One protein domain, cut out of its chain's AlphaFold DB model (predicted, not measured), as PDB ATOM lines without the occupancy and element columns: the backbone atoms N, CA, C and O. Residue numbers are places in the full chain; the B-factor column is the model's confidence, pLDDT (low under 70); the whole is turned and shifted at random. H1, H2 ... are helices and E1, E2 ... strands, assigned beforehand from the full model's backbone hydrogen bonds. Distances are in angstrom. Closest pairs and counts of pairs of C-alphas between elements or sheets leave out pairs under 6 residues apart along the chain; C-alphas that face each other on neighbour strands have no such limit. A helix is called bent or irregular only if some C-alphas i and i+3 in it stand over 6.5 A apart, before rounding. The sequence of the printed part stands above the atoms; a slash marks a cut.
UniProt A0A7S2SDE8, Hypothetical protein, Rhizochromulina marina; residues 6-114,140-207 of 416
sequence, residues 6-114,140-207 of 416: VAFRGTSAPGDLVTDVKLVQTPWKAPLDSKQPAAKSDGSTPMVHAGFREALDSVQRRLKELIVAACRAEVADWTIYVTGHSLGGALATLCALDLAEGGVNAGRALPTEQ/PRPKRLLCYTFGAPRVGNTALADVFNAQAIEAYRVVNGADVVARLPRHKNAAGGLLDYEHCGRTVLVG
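What this domain is: This is residues 6 to 114 and 140 to 207 of the 416 residues of the protein "Hypothetical protein" of Rhizochromulina marina (UniProt A0A7S2SDE8). A twisted wall of five parallel strands has helix H3 packed along one face and no named helix on the other; beyond H3, the arm H2a of a bent helix crosses it steeply. A small hairpin, E2 and E3, has E2 near H2a and E3 near H4, while long loops join several parts. The printed part has 177 residues with four named helices and seven named strands, in the order E1 H1 E2 E3 H2 E4 H3 E5 H4 E6 E7; the class is mixed, and under half of the residues, 87, are in named elements. The sheet order is E1 E4 E5 E6 E7, and the whole is compact, with a radius of gyration of the C-alphas of 15.8 A and spans of 50 by 45 by 30 A.

How they stand to each other: Start at edge strand E1, residues 6 to 8, parallel to E4, residues 79 to 85; N 6 and O 81 are 2.8 A apart, within hydrogen-bond range. Next come E5, residues 144 to 150, with N 82 and O 146 at 2.8 A; E6, residues 169 to 176, with N 172 and O 147 at 2.8 A; and edge strand E7, residues 202 to 206, with N 204 and O 173 at 2.8 A. H3, residues 87 to 102, is on this sheet at a height over the sheet of 8.0 A, two layers in which a helix is on one face; it lies over E4 and E5, and the C-alphas of Gly 89 and Thr 149, the closest of H3 and E5, are 4.7 A apart. H2, residues 50 to 70, is bent, C-alphas 58 and 61 being 7.7 A apart, though by its hydrogen bonds it was assigned as one helix. Its arm H2a, residues 50 to 58, touches residues 90 to 95 of H3 at a steep tilt of 66 degrees, with the C-alphas of Leu 56 and Leu 91 closest at 6.1 A; arm H2b, residues 61 to 70, touches no helix. The hairpin of E2, residues 25 to 27, and E3, residues 47 to 49, is antiparallel, with N 26 and O 48 at 2.8 A. H4, residues 158 to 165, is not on the five-stranded sheet, and E5, H4 and E6 form a strand-helix-strand unit, two parallel neighbour strands with a helix between them in the chain, with a right-handed crossover. H1, residues 14 to 19, touches no helix. In H2a, H2b, H3 and H4 every O i to N i+4 pair is within hydrogen-bond range; H1 has 0 of 2, but 2 of 3 O i to N i+3 pairs.

Where its parts are: Find C-alpha 6 at (84.634, -4.125, -2.578), where E1 begins. H3 runs 22.0 A from C-alpha 87 at (78.410, 8.519, -5.005); E4 spans 20.5 A, E5 20.0 A and E6 22.1 A. E7 ends at C-alpha 206, (82.679, 6.270, -23.284).

The domain as a whole: The C-alphas farthest apart, of Arg 72 and Ala 191, are 51.3 A apart. Residues 115 to 139 are not printed; look for the 17.7 A gap between C-alphas 114 and 140. The links E2 to E3 and E6 to E7 are long. The mean pLDDT of the printed part is 74.9, and 58 residues are under 70, among them residues 11 to 24, 30 to 43 and 176 to 195.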
ATOM      1  N   VAL A   6      85.242  -5.125  -3.454       93.25
ATOM      2  CA  VAL A   6      84.634  -4.125  -2.578       93.25
ATOM      3  C   VAL A   6      83.778  -3.208  -3.446       93.25
ATOM      4  O   VAL A   6      84.311  -2.408  -4.212       93.25
ATOM      5  N   ALA A   7      82.455  -3.326  -3.340       93.25
ATOM      6  CA  ALA A   7      81.509  -2.538  -4.124       93.25
ATOM      7  C   ALA A   7      80.714  -1.572  -3.235       93.25
ATOM      8  O   ALA A   7      80.075  -1.988  -2.268       93.25
ATOM      9  N   PHE A   8      80.720  -0.287  -3.588       88.38
ATOM     10  CA  PHE A   8      79.926   0.751  -2.932       88.38
ATOM     11  C   PHE A   8      78.722   1.135  -3.798       88.38
ATOM     12  O   PHE A   8      78.860   1.408  -4.992       88.38
ATOM     13  N   ARG A   9      77.531   1.197  -3.188       84.19
ATOM     14  CA  ARG A   9      76.315   1.671  -3.865       84.19
ATOM     15  C   ARG A   9      76.302   3.198  -3.998       84.19
ATOM     16  O   ARG A   9      76.774   3.897  -3.104       84.19
ATOM     17  N   GLY A  10      75.703   3.694  -5.078       73.31
ATOM     18  CA  GLY A  10      75.306   5.097  -5.205       73.31
ATOM     19  C   GLY A  10      74.050   5.437  -4.390       73.31
ATOM     20  O   GLY A  10      73.479   4.586  -3.702       73.31
ATOM     21  N   THR A  11      73.606   6.689  -4.491       67.44
ATOM     22  CA  THR A  11      72.352   7.174  -3.888       67.44
ATOM     23  C   THR A  11      71.154   6.826  -4.771       67.44
ATOM     24  O   THR A  11      71.191   7.058  -5.975       67.44
ATOM     25  N   SER A  12      70.065   6.327  -4.176       57.47
ATOM     26  CA  SER A  12      68.834   5.951  -4.897       57.47
ATOM     27  C   SER A  12      68.048   7.136  -5.483       57.47
ATOM     28  O   SER A  12      67.190   6.931  -6.334       57.47
ATOM     29  N   ALA A  13      68.333   8.359  -5.030       57.22
ATOM     30  CA  ALA A  13      67.764   9.618  -5.512       57.22
ATOM     31  C   ALA A  13      68.890  10.585  -5.957       57.22
ATOM     32  O   ALA A  13      69.246  11.513  -5.230       57.22
ATOM     33  N   PRO A  14      69.525  10.363  -7.124       49.81
ATOM     34  CA  PRO A  14      70.669  11.167  -7.568       49.81
ATOM     35  C   PRO A  14      70.330  12.638  -7.871       49.81
ATOM     36  O   PRO A  14      71.244  13.451  -7.943       49.81
ATOM     37  N   GLY A  15      69.048  13.000  -8.021       47.97
ATOM     38  CA  GLY A  15      68.622  14.397  -8.168       47.97
ATOM     39  C   GLY A  15      68.864  15.228  -6.907       47.97
ATOM     40  O   GLY A  15      69.481  16.288  -6.991       47.97
ATOM     41  N   ASP A  16      68.473  14.695  -5.747       48.44
ATOM     42  CA  ASP A  16      68.655  15.353  -4.447       48.44
ATOM     43  C   ASP A  16      70.146  15.519  -4.121       48.44
ATOM     44  O   ASP A  16      70.561  16.532  -3.565       48.44
ATOM     45  N   LEU A  17      70.988  14.565  -4.548       48.66
ATOM     46  CA  LEU A  17      72.438  14.643  -4.364       48.66
ATOM     47  C   LEU A  17      73.033  15.902  -5.007       48.66
ATOM     48  O   LEU A  17      73.890  16.518  -4.388       48.66
ATOM     49  N   VAL A  18      72.599  16.291  -6.214       50.25
ATOM     50  CA  VAL A  18      73.139  17.462  -6.939       50.25
ATOM     51  C   VAL A  18      72.809  18.772  -6.215       50.25
ATOM     52  O   VAL A  18      73.624  19.695  -6.233       50.25
ATOM     53  N   THR A  19      71.651  18.859  -5.554       37.75
ATOM     54  CA  THR A  19      71.261  20.027  -4.747       37.75
ATOM     55  C   THR A  19      71.848  20.004  -3.336       37.75
ATOM     56  O   THR A  19      72.161  21.064  -2.797       37.75
ATOM     57  N   ASP A  20      72.057  18.813  -2.769       41.34
ATOM     58  CA  ASP A  20      72.526  18.607  -1.396       41.34
ATOM     59  C   ASP A  20      74.045  18.378  -1.290       41.34
ATOM     60  O   ASP A  20      74.536  18.038  -0.206       41.34
ATOM     61  N   VAL A  21      74.822  18.584  -2.370       50.22
ATOM     62  CA  VAL A  21      76.295  18.589  -2.302       50.22
ATOM     63  C   VAL A  21      76.743  19.707  -1.360       50.22
ATOM     64  O   VAL A  21      76.999  20.845  -1.763       50.22
ATOM     65  N   LYS A  22      76.898  19.370  -0.078       51.25
ATOM     66  CA  LYS A  22      77.634  20.167   0.899       51.25
ATOM     67  C   LYS A  22      79.102  20.134   0.521       51.25
ATOM     68  O   LYS A  22      79.897  19.414   1.111       51.25
ATOM     69  N   LEU A  23      79.415  21.018  -0.414       60.97
ATOM     70  CA  LEU A  23      80.699  21.383  -0.993       60.97
ATOM     71  C   LEU A  23      81.860  21.626   0.005       60.97
ATOM     72  O   LEU A  23      82.987  21.871  -0.420       60.97
ATOM     73  N   VAL A  24      81.613  21.524   1.312       69.62
ATOM     74  CA  VAL A  24      82.572  21.630   2.413       69.62
ATOM     75  C   VAL A  24      83.669  20.573   2.292       69.62
ATOM     76  O   VAL A  24      83.403  19.371   2.238       69.62
ATOM     77  N   GLN A  25      84.915  21.032   2.325       74.62
ATOM     78  CA  GLN A  25      86.087  20.174   2.424       74.62
ATOM     79  C   GLN A  25      86.583  20.051   3.868       74.62
ATOM     80  O   GLN A  25      86.443  20.965   4.676       74.62
ATOM     81  N   THR A  26      87.207  18.919   4.171       78.69
ATOM     82  CA  THR A  26      87.868  18.609   5.444       78.69
ATOM     83  C   THR A  26      89.218  17.935   5.159       78.69
ATOM     84  O   THR A  26      89.357  17.330   4.090       78.69
ATOM     85  N   PRO A  27      90.228  18.012   6.045       84.75
ATOM     86  CA  PRO A  27      91.490  17.301   5.846       84.75
ATOM     87  C   PRO A  27      91.281  15.793   5.667       84.75
ATOM     88  O   PRO A  27      90.497  15.165   6.383       84.75
ATOM     89  N   TRP A  28      91.997  15.187   4.716       87.25
ATOM     90  CA  TRP A  28      91.964  13.735   4.501       87.25
ATOM     91  C   TRP A  28      92.407  12.982   5.761       87.25
ATOM     92  O   TRP A  28      91.674  12.137   6.291       87.25
ATOM     93  N   LYS A  29      93.568  13.380   6.288       82.38
ATOM     94  CA  LYS A  29      94.110  12.939   7.573       82.38
ATOM     95  C   LYS A  29      93.622  13.908   8.640       82.38
ATOM     96  O   LYS A  29      93.868  15.104   8.533       82.38
ATOM     97  N   ALA A  30      92.886  13.415   9.635       63.84
ATOM     98  CA  ALA A  30      92.374  14.294  10.685       63.84
ATOM     99  C   ALA A  30      93.504  14.708  11.650       63.84
ATOM    100  O   ALA A  30      94.242  13.823  12.110       63.84
ATOM    101  N   PRO A  31      93.600  16.004  12.014       55.06
ATOM    102  CA  PRO A  31      94.382  16.449  13.164       55.06
ATOM    103  C   PRO A  31      93.879  15.776  14.448       55.06
ATOM    104  O   PRO A  31      92.683  15.508  14.581       55.06
ATOM    105  N   LEU A  32      94.772  15.527  15.412       47.06
ATOM    106  CA  LEU A  32      94.404  14.845  16.664       47.06
ATOM    107  C   LEU A  32      93.451  15.662  17.557       47.06
ATOM    108  O   LEU A  32      92.662  15.072  18.294       47.06
ATOM    109  N   ASP A  33      93.494  16.996  17.484       47.44
ATOM    110  CA  ASP A  33      92.624  17.880  18.262       47.44
ATOM    111  C   ASP A  33      91.399  18.330  17.454       47.44
ATOM    112  O   ASP A  33      91.434  19.295  16.688       47.44
ATOM    113  N   SER A  34      90.260  17.685  17.720       47.47
ATOM    114  CA  SER A  34      88.941  17.929  17.105       47.47
ATOM    115  C   SER A  34      88.317  19.313  17.368       47.47
ATOM    116  O   SER A  34      87.143  19.533  17.072       47.47
ATOM    117  N   LYS A  35      89.079  20.253  17.940       41.56
ATOM    118  CA  LYS A  35      88.651  21.623  18.271       41.56
ATOM    119  C   LYS A  35      89.301  22.711  17.418       41.56
ATOM    120  O   LYS A  35      88.887  23.864  17.531       41.56
ATOM    121  N   GLN A  36      90.290  22.393  16.581       40.00
ATOM    122  CA  GLN A  36      90.772  23.364  15.601       40.00
ATOM    123  C   GLN A  36      89.805  23.419  14.405       40.00
ATOM    124  O   GLN A  36      89.417  22.366  13.895       40.00
ATOM    125  N   PRO A  37      89.391  24.617  13.945       42.47
ATOM    126  CA  PRO A  37      88.660  24.735  12.689       42.47
ATOM    127  C   PRO A  37      89.538  24.205  11.551       42.47
ATOM    128  O   PRO A  37      90.759  24.360  11.601       42.47
ATOM    129  N   ALA A  38      88.917  23.599  10.533       49.41
ATOM    130  CA  ALA A  38      89.627  23.064   9.374       49.41
ATOM    131  C   ALA A  38      90.636  24.097   8.850       49.41
ATOM    132  O   ALA A  38      90.265  25.241   8.566       49.41
ATOM    133  N   ALA A  39      91.912  23.703   8.791       45.84
ATOM    134  CA  ALA A  39      92.988  24.597   8.394       45.84
ATOM    135  C   ALA A  39      92.656  25.223   7.033       45.84
ATOM    136  O   ALA A  39      92.202  24.530   6.119       45.84
ATOM    137  N   LYS A  40      92.868  26.540   6.899       46.06
ATOM    138  CA  LYS A  40      92.752  27.202   5.596       46.06
ATOM    139  C   LYS A  40      93.697  26.490   4.636       46.06
ATOM    140  O   LYS A  40      94.882  26.383   4.937       46.06
ATOM    141  N   SER A  41      93.167  26.012   3.515       52.56
ATOM    142  CA  SER A  41      93.952  25.293   2.522       52.56
ATOM    143  C   SER A  41      95.051  26.203   1.974       52.56
ATOM    144  O   SER A  41      94.806  27.176   1.268       52.56
ATOM    145  N   ASP A  42      96.290  25.845   2.287       57.81
ATOM    146  CA  ASP A  42      97.518  26.427   1.738       57.81
ATOM    147  C   ASP A  42      97.798  25.959   0.295       57.81
ATOM    148  O   ASP A  42      98.829  26.276  -0.290       57.81
ATOM    149  N   GLY A  43      96.885  25.167  -0.273       61.56
ATOM    150  CA  GLY A  43      97.024  24.487  -1.558       61.56
ATOM    151  C   GLY A  43      97.811  23.173  -1.491       61.56
ATOM    152  O   GLY A  43      97.645  22.357  -2.392       61.56
ATOM    153  N   SER A  44      98.604  22.936  -0.436       71.12
ATOM    154  CA  SER A  44      99.422  21.722  -0.267       71.12
ATOM    155  C   SER A  44      98.728  20.634   0.558       71.12
ATOM    156  O   SER A  44      98.957  19.443   0.347       71.12
ATOM    157  N   THR A  45      97.839  21.030   1.471       81.38
ATOM    158  CA  THR A  45      97.095  20.116   2.345       81.38
ATOM    159  C   THR A  45      96.109  19.253   1.536       81.38
ATOM    160  O   THR A  45      95.247  19.817   0.855       81.38
ATOM    161  N   PRO A  46      96.150  17.906   1.623       86.56
ATOM    162  CA  PRO A  46      95.155  17.032   0.996       86.56
ATOM    163  C   PRO A  46      93.782  17.160   1.670       86.56
ATOM    164  O   PRO A  46      93.592  16.767   2.826       86.56
ATOM    165  N   MET A  47      92.809  17.689   0.931       83.50
ATOM    166  CA  MET A  47      91.451  17.971   1.400       83.50
ATOM    167  C   MET A  47      90.433  17.119   0.640       83.50
ATOM    168  O   MET A  47      90.546  16.931  -0.569       83.50
ATOM    169  N   VAL A  48      89.410  16.631   1.337       86.81
ATOM    170  CA  VAL A  48      88.372  15.723   0.827       86.81
ATOM    171  C   VAL A  48      86.976  16.269   1.141       86.81
ATOM    172  O   VAL A  48      86.792  16.973   2.133       86.81
ATOM    173  N   HIS A  49      85.975  15.942   0.324       83.88
ATOM    174  CA  HIS A  49      84.571  16.270   0.581       83.88
ATOM    175  C   HIS A  49      84.110  15.686   1.929       83.88
ATOM    176  O   HIS A  49      84.130  14.463   2.122       83.88
ATOM    177  N   ALA A  50      83.655  16.541   2.849       77.31
ATOM    178  CA  ALA A  50      83.353  16.161   4.232       77.31
ATOM    179  C   ALA A  50      82.355  14.995   4.318       77.31
ATOM    180  O   ALA A  50      82.659  13.968   4.921       77.31
ATOM    181  N   GLY A  51      81.233  15.085   3.596       76.50
ATOM    182  CA  GLY A  51      80.216  14.029   3.593       76.50
ATOM    183  C   GLY A  51      80.686  12.687   3.010       76.50
ATOM    184  O   GLY A  51      80.159  11.647   3.392       76.50
ATOM    185  N   PHE A  52      81.692  12.668   2.121       85.94
ATOM    186  CA  PHE A  52      82.226  11.404   1.586       85.94
ATOM    187  C   PHE A  52      83.194  10.767   2.587       85.94
ATOM    188  O   PHE A  52      83.185   9.549   2.766       85.94
ATOM    189  N   ARG A  53      83.986  11.596   3.283       85.12
ATOM    190  CA  ARG A  53      84.858  11.159   4.376       85.12
ATOM    191  C   ARG A  53      84.046  10.591   5.540       85.12
ATOM    192  O   ARG A  53      84.336   9.484   5.970       85.12
ATOM    193  N   GLU A  54      83.018  11.302   5.999       80.25
ATOM    194  CA  GLU A  54      82.109  10.860   7.071       80.25
ATOM    195  C   GLU A  54      81.396   9.547   6.715       80.25
ATOM    196  O   GLU A  54      81.386   8.603   7.509       80.25
ATOM    197  N   ALA A  55      80.850   9.452   5.496       83.50
ATOM    198  CA  ALA A  55      80.194   8.239   5.021       83.50
ATOM    199  C   ALA A  55      81.154   7.038   4.986       83.50
ATOM    200  O   ALA A  55      80.785   5.958   5.449       83.50
ATOM    201  N   LEU A  56      82.387   7.216   4.496       87.75
ATOM    202  CA  LEU A  56      83.379   6.144   4.481       87.75
ATOM    203  C   LEU A  56      83.834   5.760   5.896       87.75
ATOM    204  O   LEU A  56      83.847   4.575   6.222       87.75
ATOM    205  N   ASP A  57      84.156   6.732   6.751       85.44
ATOM    206  CA  ASP A  57      84.645   6.496   8.118       85.44
ATOM    207  C   ASP A  57      83.664   5.640   8.937       85.44
ATOM    208  O   ASP A  57      84.074   4.690   9.610       85.44
ATOM    209  N   SER A  58      82.356   5.882   8.763       83.62
ATOM    210  CA  SER A  58      81.280   5.125   9.419       83.62
ATOM    211  C   SER A  58      81.284   3.614   9.127       83.62
ATOM    212  O   SER A  58      80.796   2.828   9.943       83.62
ATOM    213  N   VAL A  59      81.862   3.185   7.995       86.38
ATOM    214  CA  VAL A  59      81.929   1.771   7.577       86.38
ATOM    215  C   VAL A  59      83.351   1.209   7.525       86.38
ATOM    216  O   VAL A  59      83.519  -0.014   7.530       86.38
ATOM    217  N   GLN A  60      84.387   2.055   7.510       86.81
ATOM    218  CA  GLN A  60      85.738   1.648   7.109       86.81
ATOM    219  C   GLN A  60      86.365   0.588   8.020       86.81
ATOM    220  O   GLN A  60      87.010  -0.342   7.531       86.81
ATOM    221  N   ARG A  61      86.130   0.663   9.337       84.38
ATOM    222  CA  ARG A  61      86.619  -0.347  10.292       84.38
ATOM    223  C   ARG A  61      86.050  -1.734   9.973       84.38
ATOM    224  O   ARG A  61      86.799  -2.699   9.840       84.38
ATOM    225  N   ARG A  62      84.728  -1.821   9.769       85.12
ATOM    226  CA  ARG A  62      84.036  -3.073   9.425       85.12
ATOM    227  C   ARG A  62      84.432  -3.577   8.038       85.12
ATOM    228  O   ARG A  62      84.559  -4.781   7.836       85.12
ATOM    229  N   LEU A  63      84.666  -2.669   7.094       89.19
ATOM    230  CA  LEU A  63      85.131  -3.029   5.761       89.19
ATOM    231  C   LEU A  63      86.526  -3.672   5.803       89.19
ATOM    232  O   LEU A  63      86.729  -4.724   5.200       89.19
ATOM    233  N   LYS A  64      87.459  -3.110   6.584       87.44
ATOM    234  CA  LYS A  64      88.794  -3.692   6.804       87.44
ATOM    235  C   LYS A  64      88.721  -5.070   7.473       87.44
ATOM    236  O   LYS A  64      89.406  -5.979   7.013       87.44
ATOM    237  N   GLU A  65      87.866  -5.267   8.482       84.69
ATOM    238  CA  GLU A  65      87.612  -6.598   9.077       84.69
ATOM    239  C   GLU A  65      87.181  -7.633   8.018       84.69
ATOM    240  O   GLU A  65      87.718  -8.741   7.967       84.69
ATOM    241  N   LEU A  66      86.234  -7.264   7.146       87.88
ATOM    242  CA  LEU A  66      85.724  -8.139   6.086       87.88
ATOM    243  C   LEU A  66      86.781  -8.429   5.010       87.88
ATOM    244  O   LEU A  66      86.860  -9.562   4.537       87.88
ATOM    245  N   ILE A  67      87.631  -7.456   4.667       87.81
ATOM    246  CA  ILE A  67      88.766  -7.653   3.753       87.81
ATOM    247  C   ILE A  67      89.773  -8.651   4.343       87.81
ATOM    248  O   ILE A  67      90.175  -9.577   3.638       87.81
ATOM    249  N   VAL A  68      90.144  -8.525   5.626       87.12
ATOM    250  CA  VAL A  68      91.029  -9.496   6.306       87.12
ATOM    251  C   VAL A  68      90.423 -10.899   6.262       87.12
ATOM    252  O   VAL A  68      91.119 -11.848   5.904       87.12
ATOM    253  N   ALA A  69      89.129 -11.033   6.572       83.31
ATOM    254  CA  ALA A  69      88.435 -12.319   6.545       83.31
ATOM    255  C   ALA A  69      88.389 -12.933   5.132       83.31
ATOM    256  O   ALA A  69      88.726 -14.104   4.958       83.31
ATOM    257  N   ALA A  70      88.041 -12.142   4.111       85.38
ATOM    258  CA  ALA A  70      87.992 -12.583   2.715       85.38
ATOM    259  C   ALA A  70      89.374 -13.000   2.178       85.38
ATOM    260  O   ALA A  70      89.483 -13.992   1.459       85.38
ATOM    261  N   CYS A  71      90.429 -12.287   2.581       83.69
ATOM    262  CA  CYS A  71      91.820 -12.589   2.234       83.69
ATOM    263  C   CYS A  71      92.459 -13.665   3.133       83.69
ATOM    264  O   CYS A  71      93.663 -13.886   3.038       83.69
ATOM    265  N   ARG A  72      91.698 -14.311   4.033       83.50
ATOM    266  CA  ARG A  72      92.197 -15.332   4.983       83.50
ATOM    267  C   ARG A  72      93.384 -14.856   5.840       83.50
ATOM    268  O   ARG A  72      94.270 -15.635   6.160       83.50
ATOM    269  N   ALA A  73      93.397 -13.571   6.196       74.50
ATOM    270  CA  ALA A  73      94.502 -12.842   6.834       74.50
ATOM    271  C   ALA A  73      95.801 -12.678   6.006       74.50
ATOM    272  O   ALA A  73      96.691 -11.940   6.423       74.50
ATOM    273  N   GLU A  74      95.882 -13.229   4.794       82.62
ATOM    274  CA  GLU A  74      97.055 -13.189   3.901       82.62
ATOM    275  C   GLU A  74      96.995 -12.018   2.898       82.62
ATOM    276  O   GLU A  74      97.444 -12.137   1.764       82.62
ATOM    277  N   VAL A  75      96.421 -10.870   3.291       84.69
ATOM    278  CA  VAL A  75      96.111  -9.703   2.420       84.69
ATOM    279  C   VAL A  75      97.222  -9.358   1.415       84.69
ATOM    280  O   VAL A  75      96.916  -9.016   0.274       84.69
ATOM    281  N   ALA A  76      98.490  -9.477   1.818       87.31
ATOM    282  CA  ALA A  76      99.666  -9.156   1.007       87.31
ATOM    283  C   ALA A  76      99.814  -9.960  -0.296       87.31
ATOM    284  O   ALA A  76     100.495  -9.490  -1.204       87.31
ATOM    285  N   ASP A  77      99.154 -11.112  -0.425       88.00
ATOM    286  CA  ASP A  77      99.191 -11.937  -1.638       88.00
ATOM    287  C   ASP A  77      98.030 -11.658  -2.607       88.00
ATOM    288  O   ASP A  77      98.087 -12.038  -3.784       88.00
ATOM    289  N   TRP A  78      96.990 -10.949  -2.156       89.88
ATOM    290  CA  TRP A  78      95.758 -10.746  -2.920       89.88
ATOM    291  C   TRP A  78      95.792  -9.486  -3.784       89.88
ATOM    292  O   TRP A  78      96.314  -8.437  -3.407       89.88
ATOM    293  N   THR A  79      95.148  -9.582  -4.947       93.00
ATOM    294  CA  THR A  79      94.650  -8.408  -5.671       93.00
ATOM    295  C   THR A  79      93.279  -8.056  -5.105       93.00
ATOM    296  O   THR A  79      92.445  -8.948  -4.976       93.00
ATOM    297  N   ILE A  80      93.037  -6.790  -4.770       92.81
ATOM    298  CA  ILE A  80      91.723  -6.300  -4.330       92.81
ATOM    299  C   ILE A  80      91.159  -5.383  -5.413       92.81
ATOM    300  O   ILE A  80      91.880  -4.538  -5.945       92.81
ATOM    301  N   TYR A  81      89.877  -5.545  -5.732       94.88
ATOM    302  CA  TYR A  81      89.158  -4.704  -6.688       94.88
ATOM    303  C   TYR A  81      88.126  -3.846  -5.955       94.88
ATOM    304  O   TYR A  81      87.255  -4.374  -5.266       94.88
ATOM    305  N   VAL A  82      88.223  -2.526  -6.088       95.25
ATOM    306  CA  VAL A  82      87.347  -1.549  -5.430       95.25
ATOM    307  C   VAL A  82      86.541  -0.813  -6.492       95.25
ATOM    308  O   VAL A  82      87.099  -0.322  -7.474       95.25
ATOM    309  N   THR A  83      85.226  -0.734  -6.320       94.75
ATOM    310  CA  THR A  83      84.341  -0.189  -7.352       94.75
ATOM    311  C   THR A  83      83.086   0.481  -6.805       94.75
ATOM    312  O   THR A  83      82.668   0.247  -5.671       94.75
ATOM    313  N   GLY A  84      82.474   1.326  -7.631       88.06
ATOM    314  CA  GLY A  84      81.194   1.955  -7.347       88.06
ATOM    315  C   GLY A  84      80.736   2.869  -8.483       88.06
ATOM    316  O   GLY A  84      81.548   3.399  -9.244       88.06
ATOM    317  N   HIS A  85      79.421   3.058  -8.577       85.06
ATOM    318  CA  HIS A  85      78.784   4.018  -9.483       85.06
ATOM    319  C   HIS A  85      78.319   5.257  -8.705       85.06
ATOM    320  O   HIS A  85      77.954   5.145  -7.530       85.06
ATOM    321  N   SER A  86      78.334   6.433  -9.342       82.62
ATOM    322  CA  SER A  86      77.880   7.698  -8.746       82.62
ATOM    323  C   SER A  86      78.626   8.010  -7.436       82.62
ATOM    324  O   SER A  86      79.848   7.857  -7.357       82.62
ATOM    325  N   LEU A  87      77.902   8.381  -6.375       81.38
ATOM    326  CA  LEU A  87      78.410   8.519  -5.005       81.38
ATOM    327  C   LEU A  87      79.207   7.290  -4.525       81.38
ATOM    328  O   LEU A  87      80.194   7.436  -3.807       81.38
ATOM    329  N   GLY A  88      78.832   6.080  -4.949       84.81
ATOM    330  CA  GLY A  88      79.583   4.866  -4.634       84.81
ATOM    331  C   GLY A  88      80.997   4.899  -5.214       84.81
ATOM    332  O   GLY A  88      81.941   4.456  -4.567       84.81
ATOM    333  N   GLY A  89      81.178   5.497  -6.394       87.00
ATOM    334  CA  GLY A  89      82.494   5.712  -6.997       87.00
ATOM    335  C   GLY A  89      83.373   6.682  -6.194       87.00
ATOM    336  O   GLY A  89      84.582   6.469  -6.080       87.00
ATOM    337  N   ALA A  90      82.776   7.690  -5.550       87.81
ATOM    338  CA  ALA A  90      83.501   8.570  -4.633       87.81
ATOM    339  C   ALA A  90      84.022   7.806  -3.402       87.81
ATOM    340  O   ALA A  90      85.203   7.900  -3.062       87.81
ATOM    341  N   LEU A  91      83.172   6.980  -2.781       90.69
ATOM    342  CA  LEU A  91      83.563   6.133  -1.646       90.69
ATOM    343  C   LEU A  91      84.607   5.076  -2.045       90.69
ATOM    344  O   LEU A  91      85.556   4.844  -1.300       90.69
ATOM    345  N   ALA A  92      84.482   4.491  -3.240       94.69
ATOM    346  CA  ALA A  92      85.448   3.548  -3.798       94.69
ATOM    347  C   ALA A  92      86.843   4.172  -3.970       94.69
ATOM    348  O   ALA A  92      87.838   3.555  -3.591       94.69
ATOM    349  N   THR A  93      86.911   5.410  -4.469       94.19
ATOM    350  CA  THR A  93      88.165   6.169  -4.614       94.19
ATOM    351  C   THR A  93      88.837   6.394  -3.256       94.19
ATOM    352  O   THR A  93      90.011   6.075  -3.076       94.19
ATOM    353  N   LEU A  94      88.090   6.886  -2.264       93.81
ATOM    354  CA  LEU A  94      88.630   7.141  -0.924       93.81
ATOM    355  C   LEU A  94      89.010   5.845  -0.185       93.81
ATOM    356  O   LEU A  94      90.025   5.800   0.508       93.81
ATOM    357  N   CYS A  95      88.251   4.764  -0.378       94.31
ATOM    358  CA  CYS A  95      88.592   3.448   0.155       94.31
ATOM    359  C   CYS A  95      89.897   2.919  -0.454       94.31
ATOM    360  O   CYS A  95      90.764   2.443   0.278       94.31
ATOM    361  N   ALA A  96      90.078   3.050  -1.773       95.06
ATOM    362  CA  ALA A  96      91.319   2.656  -2.427       95.06
ATOM    363  C   ALA A  96      92.525   3.461  -1.901       95.06
ATOM    364  O   ALA A  96      93.580   2.882  -1.644       95.06
ATOM    365  N   LEU A  97      92.349   4.763  -1.648       94.12
ATOM    366  CA  LEU A  97      93.389   5.613  -1.062       94.12
ATOM    367  C   LEU A  97      93.831   5.140   0.330       94.12
ATOM    368  O   LEU A  97      95.021   4.952   0.574       94.12
ATOM    369  N   ASP A  98      92.880   4.905   1.238       92.44
ATOM    370  CA  ASP A  98      93.173   4.449   2.603       92.44
ATOM    371  C   ASP A  98      93.750   3.022   2.639       92.44
ATOM    372  O   ASP A  98      94.631   2.736   3.451       92.44
ATOM    373  N   LEU A  99      93.345   2.134   1.726       91.06
ATOM    374  CA  LEU A  99      93.964   0.810   1.587       91.06
ATOM    375  C   LEU A  99      95.420   0.895   1.090       91.06
ATOM    376  O   LEU A  99      96.262   0.126   1.562       91.06
ATOM    377  N   ALA A 100      95.732   1.826   0.183       90.38
ATOM    378  CA  ALA A 100      97.080   2.023  -0.351       90.38
ATOM    379  C   ALA A 100      98.018   2.735   0.641       90.38
ATOM    380  O   ALA A 100      99.065   2.191   0.998       90.38
ATOM    381  N   GLU A 101      97.634   3.911   1.150       86.38
ATOM    382  CA  GLU A 101      98.425   4.633   2.151       86.38
ATOM    383  C   GLU A 101      98.471   3.863   3.475       86.38
ATOM    384  O   GLU A 101      99.535   3.630   4.059       86.38
ATOM    385  N   GLY A 102      97.293   3.488   3.970       79.94
ATOM    386  CA  GLY A 102      97.063   3.094   5.350       79.94
ATOM    387  C   GLY A 102      97.088   1.595   5.624       79.94
ATOM    388  O   GLY A 102      97.150   1.229   6.804       79.94
ATOM    389  N   GLY A 103      97.050   0.754   4.588       84.38
ATOM    390  CA  GLY A 103      96.985  -0.703   4.705       84.38
ATOM    391  C   GLY A 103      95.711  -1.215   5.390       84.38
ATOM    392  O   GLY A 103      94.885  -0.468   5.924       84.38
ATOM    393  N   VAL A 104      95.556  -2.537   5.419       81.69
ATOM    394  CA  VAL A 104      94.406  -3.189   6.053       81.69
ATOM    395  C   VAL A 104      94.654  -3.342   7.553       81.69
ATOM    396  O   VAL A 104      95.055  -4.393   8.046       81.69
ATOM    397  N   ASN A 105      94.412  -2.262   8.297       79.56
ATOM    398  CA  ASN A 105      94.381  -2.272   9.759       79.56
ATOM    399  C   ASN A 105      92.929  -2.277  10.269       79.56
ATOM    400  O   ASN A 105      92.320  -1.218  10.410       79.56
ATOM    401  N   ALA A 106      92.391  -3.458  10.577       71.56
ATOM    402  CA  ALA A 106      91.034  -3.628  11.114       71.56
ATOM    403  C   ALA A 106      90.818  -3.006  12.517       71.56
ATOM    404  O   ALA A 106      89.680  -2.874  12.963       71.56
ATOM    405  N   GLY A 107      91.890  -2.595  13.205       59.97
ATOM    406  CA  GLY A 107      91.826  -1.898  14.491       59.97
ATOM    407  C   GLY A 107      91.539  -0.394  14.400       59.97
ATOM    408  O   GLY A 107      91.348   0.225  15.442       59.97
ATOM    409  N   ARG A 108      91.499   0.208  13.199       63.00
ATOM    410  CA  ARG A 108      91.263   1.654  13.008       63.00
ATOM    411  C   ARG A 108      90.314   1.970  11.848       63.00
ATOM    412  O   ARG A 108      90.133   1.154  10.946       63.00
ATOM    413  N   ALA A 109      89.748   3.175  11.869       66.19
ATOM    414  CA  ALA A 109      88.939   3.733  10.784       66.19
ATOM    415  C   ALA A 109      89.837   4.405   9.715       66.19
ATOM    416  O   ALA A 109      90.811   3.775   9.278       66.19
ATOM    417  N   LEU A 110      89.528   5.627   9.263       65.00
ATOM    418  CA  LEU A 110      90.382   6.389   8.337       65.00
ATOM    419  C   LEU A 110      91.688   6.901   8.991       65.00
ATOM    420  O   LEU A 110      91.844   6.832  10.213       65.00
ATOM    421  N   PRO A 111      92.670   7.392   8.206       60.84
ATOM    422  CA  PRO A 111      93.954   7.825   8.749       60.84
ATOM    423  C   PRO A 111      93.877   9.101   9.610       60.84
ATOM    424  O   PRO A 111      93.267  10.104   9.233       60.84
ATOM    425  N   THR A 112      94.581   9.075  10.740       58.28
ATOM    426  CA  THR A 112      94.924  10.215  11.607       58.28
ATOM    427  C   THR A 112      96.416  10.547  11.460       58.28
ATOM    428  O   THR A 112      97.198   9.706  11.006       58.28
ATOM    429  N   GLU A 113      96.831  11.779  11.778       50.22
ATOM    430  CA  GLU A 113      98.183  12.276  11.439       50.22
ATOM    431  C   GLU A 113      99.361  11.631  12.196       50.22
ATOM    432  O   GLU A 113     100.507  11.790  11.775       50.22
ATOM    433  N   GLN A 114      99.124  10.871  13.269       51.59
ATOM    434  CA  GLN A 114     100.175  10.111  13.958       51.59
ATOM    435  C   GLN A 114      99.735   8.676  14.273       51.59
ATOM    436  O   GLN A 114      98.542   8.424  14.446       51.59
ATOM    437  N   PRO A 140      99.362  -4.761   6.715       83.69
ATOM    438  CA  PRO A 140      99.528  -5.408   5.423       83.69
ATOM    439  C   PRO A 140      98.783  -4.629   4.335       83.69
ATOM    440  O   PRO A 140      97.619  -4.256   4.496       83.69
ATOM    441  N   ARG A 141      99.466  -4.387   3.217       89.06
ATOM    442  CA  ARG A 141      98.899  -3.792   2.000       89.06
ATOM    443  C   ARG A 141      98.641  -4.902   0.979       89.06
ATOM    444  O   ARG A 141      99.421  -5.849   0.966       89.06
ATOM    445  N   PRO A 142      97.593  -4.814   0.145       89.44
ATOM    446  CA  PRO A 142      97.350  -5.801  -0.904       89.44
ATOM    447  C   PRO A 142      98.458  -5.798  -1.965       89.44
ATOM    448  O   PRO A 142      99.083  -4.766  -2.210       89.44
ATOM    449  N   LYS A 143      98.656  -6.938  -2.638       90.50
ATOM    450  CA  LYS A 143      99.644  -7.108  -3.719       90.50
ATOM    451  C   LYS A 143      99.412  -6.151  -4.885       90.50
ATOM    452  O   LYS A 143     100.355  -5.657  -5.496       90.50
ATOM    453  N   ARG A 144      98.137  -5.952  -5.221       93.06
ATOM    454  CA  ARG A 144      97.635  -5.017  -6.234       93.06
ATOM    455  C   ARG A 144      96.307  -4.452  -5.756       93.06
ATOM    456  O   ARG A 144      95.498  -5.180  -5.177       93.06
ATOM    457  N   LEU A 145      96.067  -3.184  -6.060       93.44
ATOM    458  CA  LEU A 145      94.798  -2.523  -5.799       93.44
ATOM    459  C   LEU A 145      94.263  -1.947  -7.108       93.44
ATOM    460  O   LEU A 145      94.909  -1.106  -7.730       93.44
ATOM    461  N   LEU A 146      93.106  -2.445  -7.532       94.12
ATOM    462  CA  LEU A 146      92.397  -2.001  -8.728       94.12
ATOM    463  C   LEU A 146      91.238  -1.104  -8.283       94.12
ATOM    464  O   LEU A 146      90.492  -1.488  -7.383       94.12
ATOM    465  N   CYS A 147      91.069   0.066  -8.895       94.31
ATOM    466  CA  CYS A 147      89.974   0.984  -8.577       94.31
ATOM    467  C   CYS A 147      89.227   1.382  -9.855       94.31
ATOM    468  O   CYS A 147      89.782   2.063 -10.710       94.31
ATOM    469  N   TYR A 148      87.977   0.945  -9.997       93.00
ATOM    470  CA  TYR A 148      87.165   1.193 -11.191       93.00
ATOM    471  C   TYR A 148      85.873   1.890 -10.789       93.00
ATOM    472  O   TYR A 148      85.019   1.306 -10.117       93.00
ATOM    473  N   THR A 149      85.731   3.151 -11.181       89.56
ATOM    474  CA  THR A 149      84.590   3.990 -10.795       89.56
ATOM    475  C   THR A 149      83.798   4.434 -12.016       89.56
ATOM    476  O   THR A 149      84.372   4.636 -13.082       89.56
ATOM    477  N   PHE A 150      82.478   4.565 -11.872       84.31
ATOM    478  CA  PHE A 150      81.563   4.858 -12.979       84.31
ATOM    479  C   PHE A 150      80.727   6.099 -12.651       84.31
ATOM    480  O   PHE A 150      80.019   6.110 -11.645       84.31
ATOM    481  N   GLY A 151      80.823   7.159 -13.453       78.25
ATOM    482  CA  GLY A 151      80.088   8.412 -13.216       78.25
ATOM    483  C   GLY A 151      80.414   9.090 -11.876       78.25
ATOM    484  O   GLY A 151      79.560   9.745 -11.282       78.25
ATOM    485  N   ALA A 152      81.621   8.876 -11.346       81.81
ATOM    486  CA  ALA A 152      81.994   9.335 -10.013       81.81
ATOM    487  C   ALA A 152      82.263  10.856  -9.968       81.81
ATOM    488  O   ALA A 152      82.994  11.361 -10.830       81.81
ATOM    489  N   PRO A 153      81.741  11.580  -8.957       80.38
ATOM    490  CA  PRO A 153      82.050  12.993  -8.748       80.38
ATOM    491  C   PRO A 153      83.504  13.197  -8.277       80.38
ATOM    492  O   PRO A 153      84.185  12.247  -7.876       80.38
ATOM    493  N   ARG A 154      83.994  14.444  -8.288       83.00
ATOM    494  CA  ARG A 154      85.289  14.802  -7.674       83.00
ATOM    495  C   ARG A 154      85.232  14.583  -6.166       83.00
ATOM    496  O   ARG A 154      84.256  14.952  -5.516       83.00
ATOM    497  N   VAL A 155      86.286  13.994  -5.604       85.69
ATOM    498  CA  VAL A 155      86.304  13.574  -4.190       85.69
ATOM    499  C   VAL A 155      87.018  14.552  -3.263       85.69
ATOM    500  O   VAL A 155      86.695  14.605  -2.079       85.69
ATOM    501  N   GLY A 156      87.953  15.347  -3.779       84.00
ATOM    502  CA  GLY A 156      88.747  16.297  -3.003       84.00
ATOM    503  C   GLY A 156      89.607  17.184  -3.891       84.00
ATOM    504  O   GLY A 156      89.372  17.239  -5.096       84.00
ATOM    505  N   ASN A 157      90.566  17.893  -3.299       85.00
ATOM    506  CA  ASN A 157      91.382  18.902  -3.975       85.00
ATOM    507  C   ASN A 157      92.545  18.331  -4.801       85.00
ATOM    508  O   ASN A 157      92.786  17.123  -4.806       85.00
ATOM    509  N   THR A 158      93.283  19.214  -5.483       83.56
ATOM    510  CA  THR A 158      94.453  18.842  -6.297       83.56
ATOM    511  C   THR A 158      95.470  18.054  -5.469       83.56
ATOM    512  O   THR A 158      95.863  16.968  -5.873       83.56
ATOM    513  N   ALA A 159      95.788  18.504  -4.249       85.50
ATOM    514  CA  ALA A 159      96.704  17.792  -3.357       85.50
ATOM    515  C   ALA A 159      96.224  16.374  -2.974       85.50
ATOM    516  O   ALA A 159      97.041  15.464  -2.838       85.50
ATOM    517  N   LEU A 160      94.912  16.144  -2.825       89.00
ATOM    518  CA  LEU A 160      94.369  14.794  -2.634       89.00
ATOM    519  C   LEU A 160      94.525  13.937  -3.897       89.00
ATOM    520  O   LEU A 160      94.895  12.767  -3.794       89.00
ATOM    521  N   ALA A 161      94.253  14.510  -5.071       88.06
ATOM    522  CA  ALA A 161      94.420  13.824  -6.348       88.06
ATOM    523  C   ALA A 161      95.890  13.460  -6.608       88.06
ATOM    524  O   ALA A 161      96.167  12.333  -7.008       88.06
ATOM    525  N   ASP A 162      96.834  14.346  -6.292       87.56
ATOM    526  CA  ASP A 162      98.275  14.089  -6.390       87.56
ATOM    527  C   ASP A 162      98.708  12.959  -5.445       87.56
ATOM    528  O   ASP A 162      99.366  12.007  -5.872       87.56
ATOM    529  N   VAL A 163      98.276  12.996  -4.176       89.56
ATOM    530  CA  VAL A 163      98.554  11.924  -3.201       89.56
ATOM    531  C   VAL A 163      97.959  10.586  -3.646       89.56
ATOM    532  O   VAL A 163      98.601   9.555  -3.443       89.56
ATOM    533  N   PHE A 164      96.775  10.587  -4.270       93.12
ATOM    534  CA  PHE A 164      96.148   9.389  -4.832       93.12
ATOM    535  C   PHE A 164      96.904   8.852  -6.049       93.12
ATOM    536  O   PHE A 164      97.231   7.668  -6.090       93.12
ATOM    537  N   ASN A 165      97.206   9.712  -7.022       89.44
ATOM    538  CA  ASN A 165      97.866   9.339  -8.274       89.44
ATOM    539  C   ASN A 165      99.323   8.887  -8.050       89.44
ATOM    540  O   ASN A 165      99.860   8.134  -8.858       89.44
ATOM    541  N   ALA A 166      99.947   9.298  -6.940       89.69
ATOM    542  CA  ALA A 166     101.249   8.808  -6.495       89.69
ATOM    543  C   ALA A 166     101.208   7.419  -5.814       89.69
ATOM    544  O   ALA A 166     102.265   6.823  -5.587       89.69
ATOM    545  N   GLN A 167     100.030   6.886  -5.463       91.25
ATOM    546  CA  GLN A 167      99.916   5.528  -4.921       91.25
ATOM    547  C   GLN A 167     100.008   4.467  -6.027       91.25
ATOM    548  O   GLN A 167      99.625   4.689  -7.172       91.25
ATOM    549  N   ALA A 168     100.405   3.248  -5.653       88.94
ATOM    550  CA  ALA A 168     100.366   2.071  -6.525       88.94
ATOM    551  C   ALA A 168      98.931   1.512  -6.699       88.94
ATOM    552  O   ALA A 168      98.662   0.346  -6.398       88.94
ATOM    553  N   ILE A 169      98.000   2.361  -7.148       91.69
ATOM    554  CA  ILE A 169      96.605   2.017  -7.444       91.69
ATOM    555  C   ILE A 169      96.425   2.033  -8.960       91.69
ATOM    556  O   ILE A 169      96.628   3.056  -9.610       91.69
ATOM    557  N   GLU A 170      95.984   0.917  -9.532       92.06
ATOM    558  CA  GLU A 170      95.552   0.895 -10.926       92.06
ATOM    559  C   GLU A 170      94.111   1.423 -10.993       92.06
ATOM    560  O   GLU A 170      93.144   0.684 -10.789       92.06
ATOM    561  N   ALA A 171      93.987   2.740 -11.181       89.25
ATOM    562  CA  ALA A 171      92.730   3.469 -11.073       89.25
ATOM    563  C   ALA A 171      92.216   3.978 -12.428       89.25
ATOM    564  O   ALA A 171      92.873   4.800 -13.073       89.25
ATOM    565  N   TYR A 172      91.004   3.560 -12.801       87.50
ATOM    566  CA  TYR A 172      90.273   4.055 -13.967       87.50
ATOM    567  C   TYR A 172      88.920   4.646 -13.551       87.50
ATOM    568  O   TYR A 172      88.134   4.042 -12.813       87.50
ATOM    569  N   ARG A 173      88.634   5.840 -14.061       86.12
ATOM    570  CA  ARG A 173      87.386   6.575 -13.862       86.12
ATOM    571  C   ARG A 173      86.622   6.604 -15.179       86.12
ATOM    572  O   ARG A 173      86.937   7.403 -16.057       86.12
ATOM    573  N   VAL A 174      85.636   5.724 -15.307       82.19
ATOM    574  CA  VAL A 174      84.764   5.616 -16.478       82.19
ATOM    575  C   VAL A 174      83.684   6.693 -16.403       82.19
ATOM    576  O   VAL A 174      82.946   6.782 -15.419       82.19
ATOM    577  N   VAL A 175      83.576   7.509 -17.448       74.69
ATOM    578  CA  VAL A 175      82.619   8.613 -17.546       74.69
ATOM    579  C   VAL A 175      81.926   8.575 -18.905       74.69
ATOM    580  O   VAL A 175      82.579   8.509 -19.945       74.69
ATOM    581  N   ASN A 176      80.598   8.650 -18.900       67.88
ATOM    582  CA  ASN A 176      79.811   8.940 -20.094       67.88
ATOM    583  C   ASN A 176      79.978  10.433 -20.428       67.88
ATOM    584  O   ASN A 176      79.786  11.276 -19.554       67.88
ATOM    585  N   GLY A 177      80.326  10.786 -21.670       58.56
ATOM    586  CA  GLY A 177      80.587  12.184 -22.056       58.56
ATOM    587  C   GLY A 177      79.432  13.159 -21.756       58.56
ATOM    588  O   GLY A 177      79.679  14.339 -21.487       58.56
ATOM    589  N   ALA A 178      78.192  12.654 -21.739       56.16
ATOM    590  CA  ALA A 178      76.972  13.399 -21.415       56.16
ATOM    591  C   ALA A 178      76.617  13.436 -19.908       56.16
ATOM    592  O   ALA A 178      75.642  14.085 -19.523       56.16
ATOM    593  N   ASP A 179      77.377  12.760 -19.042       57.66
ATOM    594  CA  ASP A 179      77.141  12.739 -17.595       57.66
ATOM    595  C   ASP A 179      77.627  14.036 -16.926       57.66
ATOM    596  O   ASP A 179      78.807  14.393 -16.962       57.66
ATOM    597  N   VAL A 180      76.688  14.746 -16.298       57.56
ATOM    598  CA  VAL A 180      76.930  15.997 -15.567       57.56
ATOM    599  C   VAL A 180      77.375  15.743 -14.121       57.56
ATOM    600  O   VAL A 180      78.144  16.532 -13.576       57.56
ATOM    601  N   VAL A 181      76.947  14.645 -13.492       57.69
ATOM    602  CA  VAL A 181      77.298  14.319 -12.096       57.69
ATOM    603  C   VAL A 181      78.795  14.031 -11.984       57.69
ATOM    604  O   VAL A 181      79.454  14.497 -11.056       57.69
ATOM    605  N   ALA A 182      79.358  13.369 -12.996       56.72
ATOM    606  CA  ALA A 182      80.793  13.119 -13.118       56.72
ATOM    607  C   ALA A 182      81.655  14.388 -13.308       56.72
ATOM    608  O   ALA A 182      82.883  14.293 -13.272       56.72
ATOM    609  N   ARG A 183      81.042  15.565 -13.518       62.09
ATOM    610  CA  ARG A 183      81.714  16.873 -13.655       62.09
ATOM    611  C   ARG A 183      81.635  17.731 -12.383       62.09
ATOM    612  O   ARG A 183      82.177  18.834 -12.362       62.09
ATOM    613  N   LEU A 184      80.962  17.249 -11.335       58.59
ATOM    614  CA  LEU A 184      80.764  17.954 -10.067       58.59
ATOM    615  C   LEU A 184      81.579  17.324  -8.922       58.59
ATOM    616  O   LEU A 184      81.800  16.115  -8.931       58.59
ATOM    617  N   PRO A 185      81.964  18.098  -7.890       51.88
ATOM    618  CA  PRO A 185      82.223  19.543  -7.932       51.88
ATOM    619  C   PRO A 185      83.219  19.925  -9.044       51.88
ATOM    620  O   PRO A 185      83.884  19.051  -9.588       51.88
ATOM    621  N   ARG A 186      83.333  21.210  -9.399       55.38
ATOM    622  CA  ARG A 186      84.254  21.665 -10.462       55.38
ATOM    623  C   ARG A 186      85.632  22.075  -9.939       55.38
ATOM    624  O   ARG A 186      85.796  22.361  -8.755       55.38
ATOM    625  N   HIS A 187      86.606  22.115 -10.850       45.03
ATOM    626  CA  HIS A 187      87.913  22.738 -10.619       45.03
ATOM    627  C   HIS A 187      87.789  24.271 -10.517       45.03
ATOM    628  O   HIS A 187      86.737  24.841 -10.814       45.03
ATOM    629  N   LYS A 188      88.883  24.940 -10.131       46.03
ATOM    630  CA  LYS A 188      89.012  26.404 -10.074       46.03
ATOM    631  C   LYS A 188      88.553  27.088 -11.371       46.03
ATOM    632  O   LYS A 188      89.289  27.117 -12.352       46.03
ATOM    633  N   ASN A 189      87.400  27.747 -11.310       37.53
ATOM    634  CA  ASN A 189      87.107  28.916 -12.137       37.53
ATOM    635  C   ASN A 189      87.482  30.175 -11.336       37.53
ATOM    636  O   ASN A 189      87.496  30.145 -10.103       37.53
ATOM    637  N   ALA A 190      87.823  31.269 -12.018       35.69
ATOM    638  CA  ALA A 190      88.432  32.436 -11.375       35.69
ATOM    639  C   ALA A 190      87.500  33.222 -10.420       35.69
ATOM    640  O   ALA A 190      87.998  34.029  -9.631       35.69
ATOM    641  N   ALA A 191      86.201  32.908 -10.381       37.84
ATOM    642  CA  ALA A 191      85.265  33.424  -9.388       37.84
ATOM    643  C   ALA A 191      85.509  32.830  -7.994       37.84
ATOM    644  O   ALA A 191      84.864  31.878  -7.552       37.84
ATOM    645  N   GLY A 192      86.418  33.467  -7.260       33.72
ATOM    646  CA  GLY A 192      86.333  33.511  -5.804       33.72
ATOM    647  C   GLY A 192      86.721  32.236  -5.057       33.72
ATOM    648  O   GLY A 192      86.161  31.991  -3.996       33.72
ATOM    649  N   GLY A 193      87.688  31.459  -5.560       37.38
ATOM    650  CA  GLY A 193      88.698  30.754  -4.746       37.38
ATOM    651  C   GLY A 193      88.255  29.886  -3.556       37.38
ATOM    652  O   GLY A 193      89.073  29.645  -2.673       37.38
ATOM    653  N   LEU A 194      86.999  29.434  -3.487       41.88
ATOM    654  CA  LEU A 194      86.482  28.816  -2.265       41.88
ATOM    655  C   LEU A 194      86.823  27.323  -2.165       41.88
ATOM    656  O   LEU A 194      87.019  26.825  -1.059       41.88
ATOM    657  N   LEU A 195      86.852  26.599  -3.293       55.66
ATOM    658  CA  LEU A 195      86.888  25.134  -3.318       55.66
ATOM    659  C   LEU A 195      87.602  24.580  -4.557       55.66
ATOM    660  O   LEU A 195      87.054  24.551  -5.655       55.66
ATOM    661  N   ASP A 196      88.825  24.100  -4.359       70.75
ATOM    662  CA  ASP A 196      89.596  23.370  -5.364       70.75
ATOM    663  C   ASP A 196      89.175  21.896  -5.358       70.75
ATOM    664  O   ASP A 196      89.371  21.237  -4.342       70.75
ATOM    665  N   TYR A 197      88.606  21.364  -6.443       73.00
ATOM    666  CA  TYR A 197      88.300  19.933  -6.573       73.00
ATOM    667  C   TYR A 197      88.921  19.342  -7.850       73.00
ATOM    668  O   TYR A 197      88.761  19.889  -8.943       73.00
ATOM    669  N   GLU A 198      89.569  18.181  -7.738       79.69
ATOM    670  CA  GLU A 198      90.228  17.457  -8.834       79.69
ATOM    671  C   GLU A 198      89.799  15.978  -8.892       79.69
ATOM    672  O   GLU A 198      89.223  15.437  -7.942       79.69
ATOM    673  N   HIS A 199      89.992  15.332 -10.047       82.75
ATOM    674  CA  HIS A 199      89.709  13.907 -10.210       82.75
ATOM    675  C   HIS A 199      90.935  13.044  -9.896       82.75
ATOM    676  O   HIS A 199      92.070  13.395 -10.206       82.75
ATOM    677  N   CYS A 200      90.666  11.873  -9.326       85.56
ATOM    678  CA  CYS A 200      91.652  10.846  -9.020       85.56
ATOM    679  C   CYS A 200      91.617   9.735 -10.083       85.56
ATOM    680  O   CYS A 200      90.531   9.332 -10.511       85.56
ATOM    681  N   GLY A 201      92.782   9.195 -10.452       85.12
ATOM    682  CA  GLY A 201      92.911   8.113 -11.433       85.12
ATOM    683  C   GLY A 201      92.769   8.554 -12.895       85.12
ATOM    684  O   GLY A 201      92.438   9.700 -13.196       85.12
ATOM    685  N   ARG A 202      93.030   7.620 -13.818       82.56
ATOM    686  CA  ARG A 202      93.007   7.869 -15.270       82.56
ATOM    687  C   ARG A 202      91.573   7.933 -15.782       82.56
ATOM    688  O   ARG A 202      90.759   7.057 -15.486       82.56
ATOM    689  N   THR A 203      91.257   8.945 -16.576       80.69
ATOM    690  CA  THR A 203      89.921   9.123 -17.150       80.69
ATOM    691  C   THR A 203      89.718   8.206 -18.357       80.69
ATOM    692  O   THR A 203      90.508   8.225 -19.300       80.69
ATOM    693  N   VAL A 204      88.629   7.437 -18.343       78.56
ATOM    694  CA  VAL A 204      88.138   6.644 -19.475       78.56
ATOM    695  C   VAL A 204      86.798   7.229 -19.899       78.56
ATOM    696  O   VAL A 204      85.852   7.277 -19.117       78.56
ATOM    697  N   LEU A 205      86.718   7.697 -21.134       71.25
ATOM    698  CA  LEU A 205      85.525   8.289 -21.719       71.25
ATOM    699  C   LEU A 205      84.824   7.271 -22.603       71.25
ATOM    700  O   LEU A 205      85.469   6.666 -23.455       71.25
ATOM    701  N   VAL A 206      83.512   7.126 -22.434       67.25
ATOM    702  CA  VAL A 206      82.679   6.270 -23.284       67.25
ATOM    703  C   VAL A 206      81.532   7.095 -23.849       67.25
ATOM    704  O   VAL A 206      80.821   7.773 -23.108       67.25
ATOM    705  N   GLY A 207      81.360   7.053 -25.168       59.16
ATOM    706  CA  GLY A 207      80.338   7.834 -25.863       59.16
ATOM    707  C   GLY A 207      80.917   8.813 -26.879       59.16
ATOM    708  O   GLY A 207      82.117   9.072 -26.927       59.16
TER     709      GLY A 207